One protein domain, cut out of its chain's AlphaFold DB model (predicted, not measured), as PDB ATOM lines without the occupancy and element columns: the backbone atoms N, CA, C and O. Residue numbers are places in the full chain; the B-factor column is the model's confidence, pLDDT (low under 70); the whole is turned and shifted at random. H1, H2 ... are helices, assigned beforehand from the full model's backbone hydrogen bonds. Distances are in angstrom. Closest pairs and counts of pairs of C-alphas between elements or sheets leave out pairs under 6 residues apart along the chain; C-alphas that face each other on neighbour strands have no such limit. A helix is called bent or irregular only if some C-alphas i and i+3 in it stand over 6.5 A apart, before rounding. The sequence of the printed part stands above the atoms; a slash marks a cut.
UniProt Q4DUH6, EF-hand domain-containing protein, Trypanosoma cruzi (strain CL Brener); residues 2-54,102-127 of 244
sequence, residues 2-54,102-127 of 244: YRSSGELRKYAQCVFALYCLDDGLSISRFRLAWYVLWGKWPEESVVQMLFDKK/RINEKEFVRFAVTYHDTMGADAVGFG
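This is residues 2 to 54 and 102 to 127 of the 244 residues of the protein "EF-hand domain-containing protein" of Trypanosoma cruzi (strain CL Brener) (UniProt Q4DUH6). A helical hairpin of H1 and H2 is joined by a long helix, H4, whose first part crosses H1; the centres of H1, H2 and H4 make a triangle. H4 kinks near residue 117, its last residue comes near the end of H2, and the short H3 sits by the first residues of H2, on the side away from H1. The printed part has 79 residues with four named helices, in the order H1, H2, H3, H4, and no named strand; the class is all helix. It is compact, with a radius of gyration of the C-alphas of 11.8 A, and its C-alphas span 33 by 24 by 23 A.

H1 takes in residues 4 to 19 and is 22.6 A long from first to last C-alpha, beginning at C-alpha 4 (181.044, 211.681, 323.113). H2, residues 27 to 38, is 16.2 A long. H3, residues 44 to 51, is 10.3 A long. H4, residues 105 to 123, is the longest helix by residues and measures 19.4 A, from C-alpha 105 (195.939, 215.935, 312.712) to C-alpha 123 (179.335, 224.010, 318.509). H4 has a kink of 71 degrees near residue 117 and is irregular: C-alphas 118 and 121 are 9.4 A apart.

H1 and H2 touch as a helical hairpin, and their closest C-alphas, those of Val 15 and Ala 33, are 5.9 A apart. They run opposite ways at a steep tilt of 37 degrees, only just past shallow. H4 touches H1 with residues 105 to 113 alone. The closest C-alphas of this pair, those of Ala 12 and Val 109, are 5.6 A apart, and the two helices run opposite ways at a steep tilt of 54 degrees. H2 and H4 are close but not clearly touching; their closest C-alphas, those of Trp 38 and Ala 123, are 6.3 A apart. H3 and H2 only just touch, with 3 pairs of C-alphas within 8 A, and H2 does so with residues 27 to 31 alone. The closest C-alphas of H2 and H3 are those of Ile 27 and Phe 51, 7.1 A apart; the helices run opposite ways at a steep tilt of 63 degrees. H3 is apart from H1 and from H4. In H1, H2 and H3 every O i to N i+4 pair is within hydrogen-bond range; in H4, 12 of 15 are.

The two C-alphas farthest apart are those of Tyr 2 and Lys 53, at 34.7 A. Residues 55 to 101 are not printed, and C-alphas 54 and 102 are 14.4 A apart across this cut, which lies in the link from H3 to H4. The link from H2 to H3 is tight, and the link from H1 to H2 is short. The mean pLDDT of the printed part is 76.3; residues 2 to 5, 53 to 54 and 121 to 127 are under 70.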
ATOM      1  N   TYR A   2     178.848 210.826 329.241       29.55
ATOM      2  CA  TYR A   2     178.833 210.077 327.979       29.55
ATOM      3  C   TYR A   2     180.149 210.229 327.204       29.55
ATOM      4  O   TYR A   2     180.785 211.276 327.217       29.55
ATOM      5  N   ARG A   3     180.533 209.140 326.531       41.13
ATOM      6  CA  ARG A   3     181.753 208.902 325.740       41.13
ATOM      7  C   ARG A   3     181.842 209.722 324.434       41.13
ATOM      8  O   ARG A   3     182.547 209.306 323.515       41.13
ATOM      9  N   SER A   4     181.153 210.861 324.336       50.97
ATOM     10  CA  SER A   4     181.044 211.681 323.113       50.97
ATOM     11  C   SER A   4     182.403 212.129 322.562       50.97
ATOM     12  O   SER A   4     182.578 212.248 321.351       50.97
ATOM     13  N   SER A   5     183.410 212.270 323.430       55.47
ATOM     14  CA  SER A   5     184.776 212.616 323.026       55.47
ATOM     15  C   SER A   5     185.447 211.555 322.147       55.47
ATOM     16  O   SER A   5     186.339 211.891 321.371       55.47
ATOM     17  N   GLY A   6     185.034 210.285 322.228       71.57
ATOM     18  CA  GLY A   6     185.582 209.210 321.399       71.57
ATOM     19  C   GLY A   6     185.053 209.235 319.964       71.57
ATOM     20  O   GLY A   6     185.823 209.058 319.022       71.57
ATOM     21  N   GLU A   7     183.753 209.469 319.797       75.75
ATOM     22  CA  GLU A   7     183.096 209.518 318.485       75.75
ATOM     23  C   GLU A   7     183.458 210.792 317.731       75.75
ATOM     24  O   GLU A   7     183.912 210.707 316.589       75.75
ATOM     25  N   LEU A   8     183.387 211.952 318.395       78.44
ATOM     26  CA  LEU A   8     183.821 213.221 317.811       78.44
ATOM     27  C   LEU A   8     185.286 213.162 317.384       78.44
ATOM     28  O   LEU A   8     185.633 213.623 316.302       78.44
ATOM     29  N   ARG A   9     186.155 212.561 318.208       80.10
ATOM     30  CA  ARG A   9     187.565 212.374 317.861       80.10
ATOM     31  C   ARG A   9     187.716 211.581 316.569       80.10
ATOM     32  O   ARG A   9     188.424 212.038 315.680       80.10
ATOM     33  N   LYS A  10     187.044 210.433 316.448       80.14
ATOM     34  CA  LYS A  10     187.088 209.614 315.225       80.14
ATOM     35  C   LYS A  10     186.549 210.375 314.018       80.14
ATOM     36  O   LYS A  10     187.175 210.353 312.965       80.14
ATOM     37  N   TYR A  11     185.431 211.084 314.172       79.67
ATOM     38  CA  TYR A  11     184.858 211.879 313.090       79.67
ATOM     39  C   TYR A  11     185.804 213.008 312.661       79.67
ATOM     40  O   TYR A  11     186.098 213.139 311.478       79.67
ATOM     41  N   ALA A  12     186.390 213.742 313.610       83.08
ATOM     42  CA  ALA A  12     187.397 214.763 313.334       83.08
ATOM     43  C   ALA A  12     188.644 214.183 312.642       83.08
ATOM     44  O   ALA A  12     189.194 214.826 311.753       83.08
ATOM     45  N   GLN A  13     189.073 212.965 312.986       83.40
ATOM     46  CA  GLN A  13     190.159 212.275 312.278       83.40
ATOM     47  C   GLN A  13     189.785 211.948 310.828       83.40
ATOM     48  O   GLN A  13     190.576 212.204 309.923       83.40
ATOM     49  N   CYS A  14     188.573 211.440 310.585       79.46
ATOM     50  CA  CYS A  14     188.079 211.184 309.230       79.46
ATOM     51  C   CYS A  14     187.988 212.474 308.405       79.46
ATOM     52  O   CYS A  14     188.429 212.508 307.257       79.46
ATOM     53  N   VAL A  15     187.459 213.545 308.999       78.99
ATOM     54  CA  VAL A  15     187.386 214.867 308.368       78.99
ATOM     55  C   VAL A  15     188.790 215.392 308.065       78.99
ATOM     56  O   VAL A  15     189.036 215.862 306.957       78.99
ATOM     57  N   PHE A  16     189.736 215.267 308.996       81.22
ATOM     58  CA  PHE A  16     191.124 215.650 308.749       81.22
ATOM     59  C   PHE A  16     191.711 214.889 307.557       81.22
ATOM     60  O   PHE A  16     192.219 215.524 306.638       81.22
ATOM     61  N   ALA A  17     191.583 213.559 307.535       77.90
ATOM     62  CA  ALA A  17     192.105 212.713 306.462       77.90
ATOM     63  C   ALA A  17     191.518 213.059 305.081       77.90
ATOM     64  O   ALA A  17     192.202 212.934 304.069       77.90
ATOM     65  N   LEU A  18     190.267 213.528 305.029       78.69
ATOM     66  CA  LEU A  18     189.616 213.946 303.785       78.69
ATOM     67  C   LEU A  18     190.187 215.260 303.223       78.69
ATOM     68  O   LEU A  18     190.176 215.478 302.011       78.69
ATOM     69  N   TYR A  19     190.654 216.154 304.097       78.95
ATOM     70  CA  TYR A  19     191.048 217.515 303.727       78.95
ATOM     71  C   TYR A  19     192.544 217.803 303.840       78.95
ATOM     72  O   TYR A  19     192.988 218.846 303.346       78.95
ATOM     73  N   CYS A  20     193.317 216.927 304.480       79.39
ATOM     74  CA  CYS A  20     194.751 217.104 304.636       79.39
ATOM     75  C   CYS A  20     195.473 216.980 303.290       79.39
ATOM     76  O   CYS A  20     195.181 216.100 302.481       79.39
ATOM     77  N   LEU A  21     196.440 217.867 303.065       77.04
ATOM     78  CA  LEU A  21     197.387 217.805 301.955       77.04
ATOM     79  C   LEU A  21     198.791 218.008 302.524       77.04
ATOM     80  O   LEU A  21     198.998 218.912 303.337       77.04
ATOM     81  N   ASP A  22     199.737 217.165 302.113       80.34
ATOM     82  CA  ASP A  22     201.110 217.105 302.642       80.34
ATOM     83  C   ASP A  22     201.139 217.193 304.186       80.34
ATOM     84  O   ASP A  22     201.680 218.135 304.768       80.34
ATOM     85  N   ASP A  23     200.456 216.254 304.848       78.91
ATOM     86  CA  ASP A  23     200.394 216.107 306.313       78.91
ATOM     87  C   ASP A  23     199.800 217.291 307.107       78.91
ATOM     88  O   ASP A  23     199.971 217.386 308.328       78.91
ATOM     89  N   GLY A  24     199.037 218.186 306.468       84.87
ATOM     90  CA  GLY A  24     198.381 219.271 307.195       84.87
ATOM     91  C   GLY A  24     197.211 219.947 306.490       84.87
ATOM     92  O   GLY A  24     196.971 219.787 305.294       84.87
ATOM     93  N   LEU A  25     196.474 220.750 307.254       84.60
ATOM     94  CA  LEU A  25     195.424 221.627 306.746       84.60
ATOM     95  C   LEU A  25     195.979 223.034 306.536       84.60
ATOM     96  O   LEU A  25     196.445 223.681 307.476       84.60
ATOM     97  N   SER A  26     195.891 223.526 305.302       85.72
ATOM     98  CA  SER A  26     196.010 224.957 305.012       85.72
ATOM     99  C   SER A  26     194.782 225.714 305.527       85.72
ATOM    100  O   SER A  26     193.749 225.101 305.789       85.72
ATOM    101  N   ILE A  27     194.853 227.047 305.611       84.53
ATOM    102  CA  ILE A  27     193.723 227.897 306.040       84.53
ATOM    103  C   ILE A  27     192.441 227.548 305.274       84.53
ATOM    104  O   ILE A  27     191.407 227.282 305.881       84.53
ATOM    105  N   SER A  28     192.512 227.489 303.943       79.86
ATOM    106  CA  SER A  28     191.353 227.182 303.103       79.86
ATOM    107  C   SER A  28     190.783 225.798 303.416       79.86
ATOM    108  O   SER A  28     189.580 225.672 303.611       79.86
ATOM    109  N   ARG A  29     191.634 224.770 303.541       82.16
ATOM    110  CA  ARG A  29     191.210 223.395 303.860       82.16
ATOM    111  C   ARG A  29     190.675 223.264 305.284       82.16
ATOM    112  O   ARG A  29     189.727 222.518 305.496       82.16
ATOM    113  N   PHE A  30     191.227 224.008 306.238       85.65
ATOM    114  CA  PHE A  30     190.708 224.058 307.599       85.65
ATOM    115  C   PHE A  30     189.292 224.615 307.635       85.65
ATOM    116  O   PHE A  30     188.451 224.032 308.303       85.65
ATOM    117  N   ARG A  31     188.997 225.689 306.893       83.95
ATOM    118  CA  ARG A  31     187.630 226.226 306.843       83.95
ATOM    119  C   ARG A  31     186.631 225.194 306.302       83.95
ATOM    120  O   ARG A  31     185.531 225.096 306.831       83.95
ATOM    121  N   LEU A  32     187.040 224.379 305.324       77.71
ATOM    122  CA  LEU A  32     186.237 223.255 304.820       77.71
ATOM    123  C   LEU A  32     186.036 222.174 305.883       77.71
ATOM    124  O   LEU A  32     184.907 221.801 306.179       77.71
ATOM    125  N   ALA A  33     187.132 221.696 306.471       82.55
ATOM    126  CA  ALA A  33     187.106 220.678 307.514       82.55
ATOM    127  C   ALA A  33     186.234 221.122 308.700       82.55
ATOM    128  O   ALA A  33     185.433 220.349 309.217       82.55
ATOM    129  N   TRP A  34     186.341 222.392 309.084       83.22
ATOM    130  CA  TRP A  34     185.520 223.019 310.108       83.22
ATOM    131  C   TRP A  34     184.036 223.023 309.736       83.22
ATOM    132  O   TRP A  34     183.205 222.610 310.540       83.22
ATOM    133  N   TYR A  35     183.704 223.435 308.512       79.20
ATOM    134  CA  TYR A  35     182.326 223.438 308.034       79.20
ATOM    135  C   TYR A  35     181.719 222.028 308.016       79.20
ATOM    136  O   TYR A  35     180.577 221.846 308.415       79.20
ATOM    137  N   VAL A  36     182.481 221.001 307.636       76.96
ATOM    138  CA  VAL A  36     182.006 219.604 307.672       76.96
ATOM    139  C   VAL A  36     181.807 219.090 309.092       76.96
ATOM    140  O   VAL A  36     180.914 218.279 309.347       76.96
ATOM    141  N   LEU A  37     182.643 219.550 310.019       79.58
ATOM    142  CA  LEU A  37     182.567 219.143 311.411       79.58
ATOM    143  C   LEU A  37     181.375 219.784 312.136       79.58
ATOM    144  O   LEU A  37     180.725 219.112 312.929       79.58
ATOM    145  N   TRP A  38     181.085 221.057 311.849       79.37
ATOM    146  CA  TRP A  38     180.153 221.875 312.640       79.37
ATOM    147  C   TRP A  38     178.943 222.423 311.882       79.37
ATOM    148  O   TRP A  38     178.045 222.985 312.504       79.37
ATOM    149  N   GLY A  39     178.927 222.325 310.554       73.40
ATOM    150  CA  GLY A  39     177.883 222.893 309.693       73.40
ATOM    151  C   GLY A  39     177.928 224.416 309.538       73.40
ATOM    152  O   GLY A  39     177.058 224.979 308.885       73.40
ATOM    153  N   LYS A  40     178.926 225.097 310.114       76.30
ATOM    154  CA  LYS A  40     179.058 226.563 310.096       76.30
ATOM    155  C   LYS A  40     180.462 226.990 309.704       76.30
ATOM    156  O   LYS A  40     181.410 226.236 309.905       76.30
ATOM    157  N   TRP A  41     180.616 228.198 309.170       76.67
ATOM    158  CA  TRP A  41     181.942 228.768 308.913       76.67
ATOM    159  C   TRP A  41     182.665 229.070 310.233       76.67
ATOM    160  O   TRP A  41     182.016 229.464 311.205       76.67
ATOM    161  N   PRO A  42     183.996 228.878 310.309       80.77
ATOM    162  CA  PRO A  42     184.738 229.320 311.476       80.77
ATOM    163  C   PRO A  42     184.723 230.842 311.520       80.77
ATOM    164  O   PRO A  42     184.909 231.500 310.495       80.77
ATOM    165  N   GLU A  43     184.549 231.397 312.716       82.22
ATOM    166  CA  GLU A  43     184.790 232.817 312.934       82.22
ATOM    167  C   GLU A  43     186.237 233.163 312.565       82.22
ATOM    168  O   GLU A  43     187.159 232.367 312.770       82.22
ATOM    169  N   GLU A  44     186.462 234.375 312.056       82.57
ATOM    170  CA  GLU A  44     187.815 234.814 311.700       82.57
ATOM    171  C   GLU A  44     188.753 234.790 312.922       82.57
ATOM    172  O   GLU A  44     189.928 234.466 312.792       82.57
ATOM    173  N   SER A  45     188.213 235.007 314.128       82.00
ATOM    174  CA  SER A  45     188.910 234.872 315.414       82.00
ATOM    175  C   SER A  45     189.504 233.468 315.629       82.00
ATOM    176  O   SER A  45     190.638 233.331 316.090       82.00
ATOM    177  N   VAL A  46     188.765 232.418 315.258       83.98
ATOM    178  CA  VAL A  46     189.183 231.012 315.353       83.98
ATOM    179  C   VAL A  46     190.290 230.717 314.349       83.98
ATOM    180  O   VAL A  46     191.283 230.069 314.685       83.98
ATOM    181  N   VAL A  47     190.138 231.219 313.121       83.99
ATOM    182  CA  VAL A  47     191.152 231.068 312.072       83.99
ATOM    183  C   VAL A  47     192.446 231.763 312.499       83.99
ATOM    184  O   VAL A  47     193.503 231.136 312.486       83.99
ATOM    185  N   GLN A  48     192.371 233.009 312.963       83.39
ATOM    186  CA  GLN A  48     193.524 233.751 313.475       83.39
ATOM    187  C   GLN A  48     194.179 233.030 314.656       83.39
ATOM    188  O   GLN A  48     195.384 232.817 314.654       83.39
ATOM    189  N   MET A  49     193.414 232.530 315.629       82.79
ATOM    190  CA  MET A  49     193.972 231.796 316.773       82.79
ATOM    191  C   MET A  49     194.802 230.564 316.362       82.79
ATOM    192  O   MET A  49     195.827 230.252 316.979       82.79
ATOM    193  N   LEU A  50     194.361 229.852 315.325       82.91
ATOM    194  CA  LEU A  50     194.999 228.619 314.869       82.91
ATOM    195  C   LEU A  50     196.094 228.825 313.828       82.91
ATOM    196  O   LEU A  50     196.982 227.981 313.727       82.91
ATOM    197  N   PHE A  51     196.045 229.901 313.051       84.79
ATOM    198  CA  PHE A  51     196.984 230.141 311.958       84.79
ATOM    199  C   PHE A  51     197.957 231.280 312.238       84.79
ATOM    200  O   PHE A  51     199.094 231.212 311.766       84.79
ATOM    201  N   ASP A  52     197.587 232.251 313.072       80.90
ATOM    202  CA  ASP A  52     198.506 233.296 313.490       80.90
ATOM    203  C   ASP A  52     199.468 232.738 314.529       80.90
ATOM    204  O   ASP A  52     199.115 232.168 315.569       80.90
ATOM    205  N   LYS A  53     200.748 232.890 314.215       59.27
ATOM    206  CA  LYS A  53     201.827 232.637 315.149       59.27
ATOM    207  C   LYS A  53     201.787 233.771 316.167       59.27
ATOM    208  O   LYS A  53     202.365 234.831 315.949       59.27
ATOM    209  N   LYS A  54     201.090 233.577 317.290       45.96
ATOM    210  CA  LYS A  54     201.305 234.427 318.461       45.96
ATOM    211  C   LYS A  54     202.700 234.101 318.983       45.96
ATOM    212  O   LYS A  54     202.854 233.274 319.877       45.96
ATOM    213  N   ARG A 102     200.462 225.216 308.921       83.47
ATOM    214  CA  ARG A 102     199.546 224.114 308.629       83.47
ATOM    215  C   ARG A 102     199.181 223.456 309.945       83.47
ATOM    216  O   ARG A 102     200.047 223.273 310.794       83.47
ATOM    217  N   ILE A 103     197.906 223.130 310.105       86.81
ATOM    218  CA  ILE A 103     197.418 222.416 311.284       86.81
ATOM    219  C   ILE A 103     197.601 220.925 311.023       86.81
ATOM    220  O   ILE A 103     197.119 220.424 310.007       86.81
ATOM    221  N   ASN A 104     198.287 220.222 311.920       89.19
ATOM    222  CA  ASN A 104     198.409 218.762 311.834       89.19
ATOM    223  C   ASN A 104     197.186 218.050 312.443       89.19
ATOM    224  O   ASN A 104     196.365 218.667 313.124       89.19
ATOM    225  N   GLU A 105     197.083 216.733 312.241       86.73
ATOM    226  CA  GLU A 105     195.939 215.935 312.712       86.73
ATOM    227  C   GLU A 105     195.698 216.110 314.215       86.73
ATOM    228  O   GLU A 105     194.575 216.367 314.651       86.73
ATOM    229  N   LYS A 106     196.761 216.022 315.023       88.49
ATOM    230  CA  LYS A 106     196.661 216.102 316.485       88.49
ATOM    231  C   LYS A 106     196.142 217.461 316.934       88.49
ATOM    232  O   LYS A 106     195.337 217.523 317.859       88.49
ATOM    233  N   GLU A 107     196.602 218.539 316.307       88.84
ATOM    234  CA  GLU A 107     196.126 219.891 316.591       88.84
ATOM    235  C   GLU A 107     194.665 220.071 316.190       88.84
ATOM    236  O   GLU A 107     193.891 220.583 316.996       88.84
ATOM    237  N   PHE A 108     194.279 219.608 314.996       88.04
ATOM    238  CA  PHE A 108     192.904 219.702 314.509       88.04
ATOM    239  C   PHE A 108     191.937 218.935 315.412       88.04
ATOM    240  O   PHE A 108     190.947 219.489 315.880       88.04
ATOM    241  N   VAL A 109     192.256 217.677 315.717       86.84
ATOM    242  CA  VAL A 109     191.433 216.807 316.562       86.84
ATOM    243  C   VAL A 109     191.353 217.337 317.990       86.84
ATOM    244  O   VAL A 109     190.276 217.350 318.582       86.84
ATOM    245  N   ARG A 110     192.474 217.802 318.554       87.72
ATOM    246  CA  ARG A 110     192.473 218.426 319.882       87.72
ATOM    247  C   ARG A 110     191.596 219.671 319.886       87.72
ATOM    248  O   ARG A 110     190.792 219.818 320.793       87.72
ATOM    249  N   PHE A 111     191.723 220.528 318.875       87.84
ATOM    250  CA  PHE A 111     190.923 221.741 318.775       87.84
ATOM    251  C   PHE A 111     189.433 221.436 318.621       87.84
ATOM    252  O   PHE A 111     188.627 222.024 319.328       87.84
ATOM    253  N   ALA A 112     189.073 220.476 317.769       86.06
ATOM    254  CA  ALA A 112     187.702 220.009 317.596       86.06
ATOM    255  C   ALA A 112     187.078 219.539 318.919       86.06
ATOM    256  O   ALA A 112     185.985 219.969 319.277       86.06
ATOM    257  N   VAL A 113     187.796 218.690 319.661       84.21
ATOM    258  CA  VAL A 113     187.331 218.177 320.956       84.21
ATOM    259  C   VAL A 113     187.227 219.306 321.979       84.21
ATOM    260  O   VAL A 113     186.189 219.452 322.605       84.21
ATOM    261  N   THR A 114     188.246 220.162 322.100       84.35
ATOM    262  CA  THR A 114     188.210 221.300 323.032       84.35
ATOM    263  C   THR A 114     187.098 222.294 322.694       84.35
ATOM    264  O   THR A 114     186.444 222.800 323.602       84.35
ATOM    265  N   TYR A 115     186.856 222.571 321.412       83.41
ATOM    266  CA  TYR A 115     185.786 223.463 320.977       83.41
ATOM    267  C   TYR A 115     184.412 222.897 321.334       83.41
ATOM    268  O   TYR A 115     183.600 223.610 321.915       83.41
ATOM    269  N   HIS A 116     184.180 221.610 321.075       81.62
ATOM    270  CA  HIS A 116     182.958 220.932 321.500       81.62
ATOM    271  C   HIS A 116     182.795 220.913 323.018       81.62
ATOM    272  O   HIS A 116     181.707 221.153 323.519       81.62
ATOM    273  N   ASP A 117     183.867 220.658 323.765       78.84
ATOM    274  CA  ASP A 117     183.811 220.643 325.227       78.84
ATOM    275  C   ASP A 117     183.524 222.042 325.804       78.84
ATOM    276  O   ASP A 117     182.929 222.155 326.871       78.84
ATOM    277  N   THR A 118     183.922 223.106 325.096       80.53
ATOM    278  CA  THR A 118     183.701 224.500 325.515       80.53
ATOM    279  C   THR A 118     182.320 225.018 325.107       80.53
ATOM    280  O   THR A 118     181.671 225.695 325.897       80.53
ATOM    281  N   MET A 119     181.878 224.722 323.882       75.44
ATOM    282  CA  MET A 119     180.640 225.259 323.298       75.44
ATOM    283  C   MET A 119     179.449 224.301 323.421       75.44
ATOM    284  O   MET A 119     178.307 224.706 323.238       75.44
ATOM    285  N   GLY A 120     179.683 223.019 323.706       70.79
ATOM    286  CA  GLY A 120     178.636 222.004 323.777       70.79
ATOM    287  C   GLY A 120     177.805 221.931 322.495       70.79
ATOM    288  O   GLY A 120     178.347 221.871 321.390       70.79
ATOM    289  N   ALA A 121     176.480 221.955 322.653       63.43
ATOM    290  CA  ALA A 121     175.526 221.937 321.544       63.43
ATOM    291  C   ALA A 121     175.671 223.154 320.610       63.43
ATOM    292  O   ALA A 121     175.494 223.005 319.404       63.43
ATOM    293  N   ASP A 122     176.108 224.309 321.122       65.48
ATOM    294  CA  ASP A 122     176.315 225.527 320.322       65.48
ATOM    295  C   ASP A 122     177.484 225.385 319.332       65.48
ATOM    296  O   ASP A 122     177.660 226.196 318.410       65.48
ATOM    297  N   ALA A 123     178.315 224.348 319.490       59.06
ATOM    298  CA  ALA A 123     179.335 224.010 318.509       59.06
ATOM    299  C   ALA A 123     178.700 223.656 317.159       59.06
ATOM    300  O   ALA A 123     179.241 224.024 316.115       59.06
ATOM    301  N   VAL A 124     177.551 222.982 317.185       57.09
ATOM    302  CA  VAL A 124     176.877 222.468 316.002       57.09
ATOM    303  C   VAL A 124     175.817 223.475 315.562       57.09
ATOM    304  O   VAL A 124     174.745 223.578 316.147       57.09
ATOM    305  N   GLY A 125     176.119 224.238 314.516       45.77
ATOM    306  CA  GLY A 125     175.187 225.210 313.945       45.77
ATOM    307  C   GLY A 125     174.174 224.542 313.022       45.77
ATOM    308  O   GLY A 125     174.124 224.884 311.846       45.77
ATOM    309  N   PHE A 126     173.396 223.574 313.510       36.81
ATOM    310  CA  PHE A 126     172.198 223.159 312.786       36.81
ATOM    311  C   PHE A 126     171.071 224.114 313.152       36.81
ATOM    312  O   PHE A 126     170.457 223.999 314.209       36.81
ATOM    313  N   GLY A 127     170.801 225.061 312.256       31.50
ATOM    314  CA  GLY A 127     169.520 225.747 312.218       31.50
ATOM    315  C   GLY A 127     168.427 224.752 311.840       31.50
ATOM    316  O   GLY A 127     168.048 224.663 310.680       31.50
TER     317      GLY A 127